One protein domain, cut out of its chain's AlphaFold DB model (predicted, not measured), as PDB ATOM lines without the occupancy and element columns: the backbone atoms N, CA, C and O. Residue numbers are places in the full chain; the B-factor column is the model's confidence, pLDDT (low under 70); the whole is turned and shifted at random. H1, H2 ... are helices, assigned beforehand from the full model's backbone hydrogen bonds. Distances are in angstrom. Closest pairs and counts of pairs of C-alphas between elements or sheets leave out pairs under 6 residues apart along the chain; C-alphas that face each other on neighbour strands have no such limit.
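Overview. This is residues 178 to 235 of the 420 residues of an uncharacterized protein of Glomus cerebriforme (UniProt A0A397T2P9). Two helices, H1 and the shorter H3, run side by side in opposite ways with a loose fit between them, and a long unnamed loop reaches out at each end of the pair, giving the whole the outline of a rod. The short helix H2 comes just before H3, and the last residues come back from the second loop to form the short H4, which packs on residues 186 to 190 of H1 and comes close to the first part of H3. The printed part has 58 residues with four named helices, in the order H1, H2, H3, H4, and no named strand; the class is all helix. It is only just compact, close to loose, with a radius of gyration of the C-alphas of 12.3 A, and its C-alphas span 41 by 18 by 16 A.

Along the chain. H1, residues 178 to 191, begins with C-alpha 178 at (7.993, -38.598, 16.209) and is 19.9 A from first to last C-alpha. H2, residues 204 to 207, is 4.9 A long. H3, residues 211 to 219, begins with C-alpha 211 at (-8.176, -30.802, 3.960) and is 12.1 A long. H4, residues 232 to 235, is 5.3 A long and ends with C-alpha 235 at (-2.559, -35.344, -1.712).

Arrangement. H1 and H2 are near each other, with 5 pairs of C-alphas within 10 A. H2 and H3 are close but not clearly touching; their closest C-alphas, those of Val 207 and Tyr 213, are 7.0 A apart. H1 and H3 are close but not clearly touching, with the C-alphas of Phe 183 and Ala 216 the closest at 7.7 A. They run opposite ways at a shallow tilt of 19 degrees. H4 touches H1, with residues 186 to 190 of H1 alone; the closest C-alphas, those of Phe 190 and Ile 233, are 6.2 A apart. H3 and H4 are close but not clearly touching, at 6.8 A between the closest C-alphas, those of Thr 212 and Arg 235. H2 and H4 are apart. In H1 and H3 every O i to N i+4 pair is within hydrogen-bond range; H2 and H4, of four residues each, are too short for such a pair, and each has its 1 O i to N i+3 pair within range.

Size, cuts and confidence. The two C-alphas farthest apart, those of Lys 197 and Phe 224, are 41.0 A apart. The printed part has no cut. The links H1 to H2 and H3 to H4 are long, with 12 residues each, and the link H2 to H3 is tight, with 3 residues. The mean pLDDT of the printed part is 82.4, and residues 220 to 228 are under 70.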
ATOM      1  N   GLU A 178       7.487 -38.083  17.484       83.75
ATOM      2  CA  GLU A 178       7.993 -38.598  16.209       83.75
ATOM      3  C   GLU A 178       7.025 -38.299  15.056       83.75
ATOM      4  O   GLU A 178       7.459 -37.850  13.999       83.75
ATOM      5  N   ASP A 179       5.715 -38.453  15.263       81.44
ATOM      6  CA  ASP A 179       4.690 -38.084  14.282       81.44
ATOM      7  C   ASP A 179       4.728 -36.572  13.994       81.44
ATOM      8  O   ASP A 179       4.633 -36.163  12.837       81.44
ATOM      9  N   GLU A 180       4.947 -35.732  15.013       83.94
ATOM     10  CA  GLU A 180       5.208 -34.295  14.848       83.94
ATOM     11  C   GLU A 180       6.454 -34.018  14.016       83.94
ATOM     12  O   GLU A 180       6.418 -33.186  13.103       83.94
ATOM     13  N   ARG A 181       7.553 -34.708  14.306       87.06
ATOM     14  CA  ARG A 181       8.791 -34.560  13.549       87.06
ATOM     15  C   ARG A 181       8.580 -34.930  12.081       87.06
ATOM     16  O   ARG A 181       8.932 -34.136  11.214       87.06
ATOM     17  N   ILE A 182       7.969 -36.084  11.810       86.19
ATOM     18  CA  ILE A 182       7.667 -36.563  10.453       86.19
ATOM     19  C   ILE A 182       6.761 -35.568   9.723       86.19
ATOM     20  O   ILE A 182       7.046 -35.206   8.584       86.19
ATOM     21  N   PHE A 183       5.701 -35.085  10.379       86.81
ATOM     22  CA  PHE A 183       4.794 -34.089   9.810       86.81
ATOM     23  C   PHE A 183       5.534 -32.818   9.380       86.81
ATOM     24  O   PHE A 183       5.361 -32.349   8.256       86.81
ATOM     25  N   ARG A 184       6.391 -32.282  10.259       88.06
ATOM     26  CA  ARG A 184       7.202 -31.092   9.970       88.06
ATOM     27  C   ARG A 184       8.150 -31.333   8.798       88.06
ATOM     28  O   ARG A 184       8.191 -30.511   7.892       88.06
ATOM     29  N   THR A 185       8.842 -32.473   8.774       90.00
ATOM     30  CA  THR A 185       9.736 -32.838   7.665       90.00
ATOM     31  C   THR A 185       8.989 -32.909   6.333       90.00
ATOM     32  O   THR A 185       9.417 -32.278   5.374       90.00
ATOM     33  N   LEU A 186       7.838 -33.587   6.279       90.44
ATOM     34  CA  LEU A 186       7.023 -33.671   5.060       90.44
ATOM     35  C   LEU A 186       6.518 -32.298   4.592       90.44
ATOM     36  O   LEU A 186       6.436 -32.035   3.392       90.44
ATOM     37  N   LEU A 187       6.165 -31.415   5.530       90.25
ATOM     38  CA  LEU A 187       5.731 -30.057   5.213       90.25
ATOM     39  C   LEU A 187       6.882 -29.212   4.654       90.25
ATOM     40  O   LEU A 187       6.688 -28.472   3.690       90.25
ATOM     41  N   ASP A 188       8.078 -29.338   5.225       90.12
ATOM     42  CA  ASP A 188       9.267 -28.637   4.743       90.12
ATOM     43  C   ASP A 188       9.706 -29.155   3.367       90.12
ATOM     44  O   ASP A 188      10.016 -28.352   2.486       90.12
ATOM     45  N   GLU A 189       9.632 -30.467   3.125       91.44
ATOM     46  CA  GLU A 189       9.821 -31.057   1.794       91.44
ATOM     47  C   GLU A 189       8.827 -30.481   0.778       91.44
ATOM     48  O   GLU A 189       9.216 -30.075  -0.317       91.44
ATOM     49  N   PHE A 190       7.545 -30.380   1.145       91.19
ATOM     50  CA  PHE A 190       6.522 -29.790   0.282       91.19
ATOM     51  C   PHE A 190       6.810 -28.313  -0.038       91.19
ATOM     52  O   PHE A 190       6.677 -27.894  -1.189       91.19
ATOM     53  N   ARG A 191       7.257 -27.526   0.950       87.88
ATOM     54  CA  ARG A 191       7.615 -26.102   0.787       87.88
ATOM     55  C   ARG A 191       8.814 -25.878  -0.123       87.88
ATOM     56  O   ARG A 191       8.880 -24.855  -0.802       87.88
ATOM     57  N   GLN A 192       9.755 -26.816  -0.140       89.50
ATOM     58  CA  GLN A 192      10.942 -26.745  -0.990       89.50
ATOM     59  C   GLN A 192      10.644 -27.037  -2.466       89.50
ATOM     60  O   GLN A 192      11.505 -26.795  -3.314       89.50
ATOM     61  N   ILE A 193       9.440 -27.515  -2.803       90.62
ATOM     62  CA  ILE A 193       9.038 -27.726  -4.193       90.62
ATOM     63  C   ILE A 193       8.944 -26.371  -4.903       90.62
ATOM     64  O   ILE A 193       8.109 -25.516  -4.586       90.62
ATOM     65  N   LYS A 194       9.800 -26.206  -5.908       89.81
ATOM     66  CA  LYS A 194       9.850 -25.020  -6.760       89.81
ATOM     67  C   LYS A 194       9.045 -25.222  -8.039       89.81
ATOM     68  O   LYS A 194       8.813 -26.352  -8.472       89.81
ATOM     69  N   ASP A 195       8.587 -24.120  -8.613       87.06
ATOM     70  CA  ASP A 195       8.014 -24.107  -9.953       87.06
ATOM     71  C   ASP A 195       9.114 -24.167 -11.032       87.06
ATOM     72  O   ASP A 195      10.312 -24.192 -10.738       87.06
ATOM     73  N   GLU A 196       8.706 -24.178 -12.301       85.81
ATOM     74  CA  GLU A 196       9.616 -24.198 -13.457       85.81
ATOM     75  C   GLU A 196      10.554 -22.979 -13.512       85.81
ATOM     76  O   GLU A 196      11.589 -23.019 -14.172       85.81
ATOM     77  N   LYS A 197      10.219 -21.897 -12.798       85.62
ATOM     78  CA  LYS A 197      10.994 -20.654 -12.712       85.62
ATOM     79  C   LYS A 197      11.883 -20.604 -11.465       85.62
ATOM     80  O   LYS A 197      12.525 -19.586 -11.212       85.62
ATOM     81  N   GLY A 198      11.927 -21.678 -10.676       82.50
ATOM     82  CA  GLY A 198      12.704 -21.752  -9.442       82.50
ATOM     83  C   GLY A 198      12.104 -20.967  -8.267       82.50
ATOM     84  O   GLY A 198      12.776 -20.817  -7.243       82.50
ATOM     85  N   GLN A 199      10.868 -20.477  -8.392       84.81
ATOM     86  CA  GLN A 199      10.138 -19.782  -7.335       84.81
ATOM     87  C   GLN A 199       9.389 -20.776  -6.448       84.81
ATOM     88  O   GLN A 199       9.107 -21.908  -6.841       84.81
ATOM     89  N   GLN A 200       9.076 -20.362  -5.219       84.44
ATOM     90  CA  GLN A 200       8.300 -21.186  -4.299       84.44
ATOM     91  C   GLN A 200       6.895 -21.411  -4.868       84.44
ATOM     92  O   GLN A 200       6.123 -20.467  -5.023       84.44
ATOM     93  N   LYS A 201       6.564 -22.673  -5.162       87.44
ATOM     94  CA  LYS A 201       5.306 -23.031  -5.827       87.44
ATOM     95  C   LYS A 201       4.088 -22.905  -4.908       87.44
ATOM     96  O   LYS A 201       2.990 -22.627  -5.381       87.44
ATOM     97  N   TYR A 202       4.275 -23.134  -3.607       89.06
ATOM     98  CA  TYR A 202       3.187 -23.241  -2.635       89.06
ATOM     99  C   TYR A 202       3.298 -22.190  -1.527       89.06
ATOM    100  O   TYR A 202       4.282 -22.138  -0.790       89.06
ATOM    101  N   THR A 203       2.258 -21.369  -1.386       87.50
ATOM    102  CA  THR A 203       2.117 -20.354  -0.328       87.50
ATOM    103  C   THR A 203       1.452 -20.919   0.931       87.50
ATOM    104  O   THR A 203       0.331 -21.429   0.859       87.50
ATOM    105  N   ASP A 204       2.086 -20.735   2.095       86.88
ATOM    106  CA  ASP A 204       1.646 -21.267   3.401       86.88
ATOM    107  C   ASP A 204       0.185 -20.937   3.747       86.88
ATOM    108  O   ASP A 204      -0.558 -21.810   4.198       86.88
ATOM    109  N   ARG A 205      -0.266 -19.704   3.468       86.88
ATOM    110  CA  ARG A 205      -1.646 -19.262   3.736       86.88
ATOM    111  C   ARG A 205      -2.702 -20.199   3.136       86.88
ATOM    112  O   ARG A 205      -3.753 -20.388   3.744       86.88
ATOM    113  N   TYR A 206      -2.432 -20.763   1.959       88.88
ATOM    114  CA  TYR A 206      -3.348 -21.679   1.274       88.88
ATOM    115  C   TYR A 206      -3.102 -23.133   1.670       88.88
ATOM    116  O   TYR A 206      -4.053 -23.902   1.754       88.88
ATOM    117  N   VAL A 207      -1.855 -23.500   1.989       90.00
ATOM    118  CA  VAL A 207      -1.512 -24.845   2.484       90.00
ATOM    119  C   VAL A 207      -2.259 -25.164   3.778       90.00
ATOM    120  O   VAL A 207      -2.803 -26.256   3.919       90.00
ATOM    121  N   PHE A 208      -2.369 -24.198   4.692       89.50
ATOM    122  CA  PHE A 208      -3.074 -24.389   5.966       89.50
ATOM    123  C   PHE A 208      -4.588 -24.590   5.824       89.50
ATOM    124  O   PHE A 208      -5.238 -25.017   6.774       89.50
ATOM    125  N   GLN A 209      -5.151 -24.299   4.650       87.88
ATOM    126  CA  GLN A 209      -6.570 -24.500   4.351       87.88
ATOM    127  C   GLN A 209      -6.845 -25.865   3.704       87.88
ATOM    128  O   GLN A 209      -8.008 -26.218   3.499       87.88
ATOM    129  N   LEU A 210      -5.802 -26.632   3.365       90.88
ATOM    130  CA  LEU A 210      -5.958 -27.910   2.679       90.88
ATOM    131  C   LEU A 210      -6.561 -28.966   3.617       90.88
ATOM    132  O   LEU A 210      -6.074 -29.127   4.743       90.88
ATOM    133  N   PRO A 211      -7.574 -29.732   3.169       90.44
ATOM    134  CA  PRO A 211      -8.176 -30.802   3.960       90.44
ATOM    135  C   PRO A 211      -7.151 -31.785   4.524       90.44
ATOM    136  O   PRO A 211      -7.216 -32.116   5.707       90.44
ATOM    137  N   THR A 212      -6.168 -32.198   3.717       90.62
ATOM    138  CA  THR A 212      -5.113 -33.121   4.156       90.62
ATOM    139  C   THR A 212      -4.232 -32.516   5.254       90.62
ATOM    140  O   THR A 212      -3.863 -33.215   6.198       90.62
ATOM    141  N   TYR A 213      -3.920 -31.218   5.179       90.12
ATOM    142  CA  TYR A 213      -3.162 -30.530   6.228       90.12
ATOM    143  C   TYR A 213      -3.949 -30.500   7.546       90.12
ATOM    144  O   TYR A 213      -3.415 -30.852   8.598       90.12
ATOM    145  N   ILE A 214      -5.233 -30.133   7.485       87.94
ATOM    146  CA  ILE A 214      -6.124 -30.062   8.652       87.94
ATOM    147  C   ILE A 214      -6.316 -31.453   9.274       87.94
ATOM    148  O   ILE A 214      -6.258 -31.610  10.494       87.94
ATOM    149  N   GLU A 215      -6.519 -32.481   8.448       85.75
ATOM    150  CA  GLU A 215      -6.597 -33.879   8.880       85.75
ATOM    151  C   GLU A 215      -5.324 -34.277   9.639       85.75
ATOM    152  O   GLU A 215      -5.402 -34.800  10.753       85.75
ATOM    153  N   ALA A 216      -4.151 -33.972   9.084       84.00
ATOM    154  CA  ALA A 216      -2.873 -34.302   9.699       84.00
ATOM    155  C   ALA A 216      -2.638 -33.582  11.033       84.00
ATOM    156  O   ALA A 216      -2.304 -34.219  12.037       84.00
ATOM    157  N   GLN A 217      -2.942 -32.284  11.084       82.75
ATOM    158  CA  GLN A 217      -2.867 -31.481  12.304       82.75
ATOM    159  C   GLN A 217      -3.816 -31.976  13.411       82.75
ATOM    160  O   GLN A 217      -3.572 -31.744  14.595       82.75
ATOM    161  N   ASN A 218      -4.899 -32.670  13.067       77.25
ATOM    162  CA  ASN A 218      -5.808 -33.252  14.053       77.25
ATOM    163  C   ASN A 218      -5.417 -34.685  14.454       77.25
ATOM    164  O   ASN A 218      -5.696 -35.108  15.576       77.25
ATOM    165  N   THR A 219      -4.740 -35.428  13.575       72.25
ATOM    166  CA  THR A 219      -4.489 -36.872  13.739       72.25
ATOM    167  C   THR A 219      -3.141 -37.225  14.364       72.25
ATOM    168  O   THR A 219      -3.051 -38.274  14.996       72.25
ATOM    169  N   TRP A 220      -2.130 -36.352  14.319       63.50
ATOM    170  CA  TRP A 220      -0.827 -36.561  14.994       63.50
ATOM    171  C   TRP A 220      -0.908 -36.767  16.522       63.50
ATOM    172  O   TRP A 220       0.037 -37.236  17.151       63.50
ATOM    173  N   LYS A 221      -2.053 -36.440  17.136       55.66
ATOM    174  CA  LYS A 221      -2.327 -36.659  18.566       55.66
ATOM    175  C   LYS A 221      -2.901 -38.049  18.860       55.66
ATOM    176  O   LYS A 221      -3.135 -38.367  20.025       55.66
ATOM    177  N   ILE A 222      -3.161 -38.867  17.836       58.31
ATOM    178  CA  ILE A 222      -3.787 -40.185  17.970       58.31
ATOM    179  C   ILE A 222      -2.698 -41.267  17.930       58.31
ATOM    180  O   ILE A 222      -2.085 -41.491  16.886       58.31
ATOM    181  N   PRO A 223      -2.456 -41.991  19.034       51.47
ATOM    182  CA  PRO A 223      -1.412 -43.006  19.065       51.47
ATOM    183  C   PRO A 223      -1.738 -44.230  18.190       51.47
ATOM    184  O   PRO A 223      -2.901 -44.594  18.019       51.47
ATOM    185  N   PHE A 224      -0.681 -44.937  17.765       54.03
ATOM    186  CA  PHE A 224      -0.689 -46.275  17.133       54.03
ATOM    187  C   PHE A 224      -0.916 -46.377  15.612       54.03
ATOM    188  O   PHE A 224      -1.187 -47.473  15.117       54.03
ATOM    189  N   MET A 225      -0.701 -45.311  14.840       52.56
ATOM    190  CA  MET A 225      -0.648 -45.416  13.373       52.56
ATOM    191  C   MET A 225       0.742 -45.891  12.904       52.56
ATOM    192  O   MET A 225       1.763 -45.448  13.418       52.56
ATOM    193  N   THR A 226       0.799 -46.836  11.956       53.66
ATOM    194  CA  THR A 226       2.060 -47.370  11.381       53.66
ATOM    195  C   THR A 226       2.648 -46.490  10.269       53.66
ATOM    196  O   THR A 226       3.755 -46.743   9.815       53.66
ATOM    197  N   ASN A 227       1.897 -45.480   9.835       61.12
ATOM    198  CA  ASN A 227       2.285 -44.305   9.051       61.12
ATOM    199  C   ASN A 227       0.999 -43.463   8.969       61.12
ATOM    200  O   ASN A 227       0.057 -43.918   8.311       61.12
ATOM    201  N   PRO A 228       0.872 -42.339   9.694       64.38
ATOM    202  CA  PRO A 228      -0.400 -41.625   9.749       64.38
ATOM    203  C   PRO A 228      -0.781 -40.973   8.411       64.38
ATOM    204  O   PRO A 228      -1.975 -40.841   8.147       64.38
ATOM    205  N   TRP A 229       0.180 -40.643   7.534       78.06
ATOM    206  CA  TRP A 229      -0.098 -39.898   6.295       78.06
ATOM    207  C   TRP A 229       0.614 -40.481   5.069       78.06
ATOM    208  O   TRP A 229       1.533 -39.869   4.513       78.06
ATOM    209  N   PRO A 230       0.191 -41.665   4.592       77.38
ATOM    210  CA  PRO A 230       0.674 -42.174   3.316       77.38
ATOM    211  C   PRO A 230       0.326 -41.188   2.192       77.38
ATOM    212  O   PRO A 230      -0.799 -40.689   2.120       77.38
ATOM    213  N   ASN A 231       1.287 -40.924   1.304       86.75
ATOM    214  CA  ASN A 231       1.130 -40.030   0.148       86.75
ATOM    215  C   ASN A 231       0.718 -38.589   0.517       86.75
ATOM    216  O   ASN A 231       0.079 -37.910  -0.285       86.75
ATOM    217  N   PHE A 232       1.070 -38.118   1.723       89.44
ATOM    218  CA  PHE A 232       0.726 -36.781   2.227       89.44
ATOM    219  C   PHE A 232       1.026 -35.673   1.210       89.44
ATOM    220  O   PHE A 232       0.137 -34.922   0.819       89.44
ATOM    221  N   ILE A 233       2.268 -35.633   0.724       91.00
ATOM    222  CA  ILE A 233       2.742 -34.646  -0.250       91.00
ATOM    223  C   ILE A 233       1.915 -34.693  -1.541       91.00
ATOM    224  O   ILE A 233       1.535 -33.648  -2.062       91.00
ATOM    225  N   ASP A 234       1.607 -35.882  -2.057       92.25
ATOM    226  CA  ASP A 234       0.869 -36.016  -3.316       92.25
ATOM    227  C   ASP A 234      -0.596 -35.600  -3.174       92.25
ATOM    228  O   ASP A 234      -1.128 -34.942  -4.068       92.25
ATOM    229  N   ARG A 235      -1.224 -35.875  -2.025       92.94
ATOM    230  CA  ARG A 235      -2.559 -35.344  -1.712       92.94
ATOM    231  C   ARG A 235      -2.554 -33.815  -1.671       92.94
ATOM    232  O   ARG A 235      -3.405 -33.199  -2.308       92.94
TER     233      ARG A 235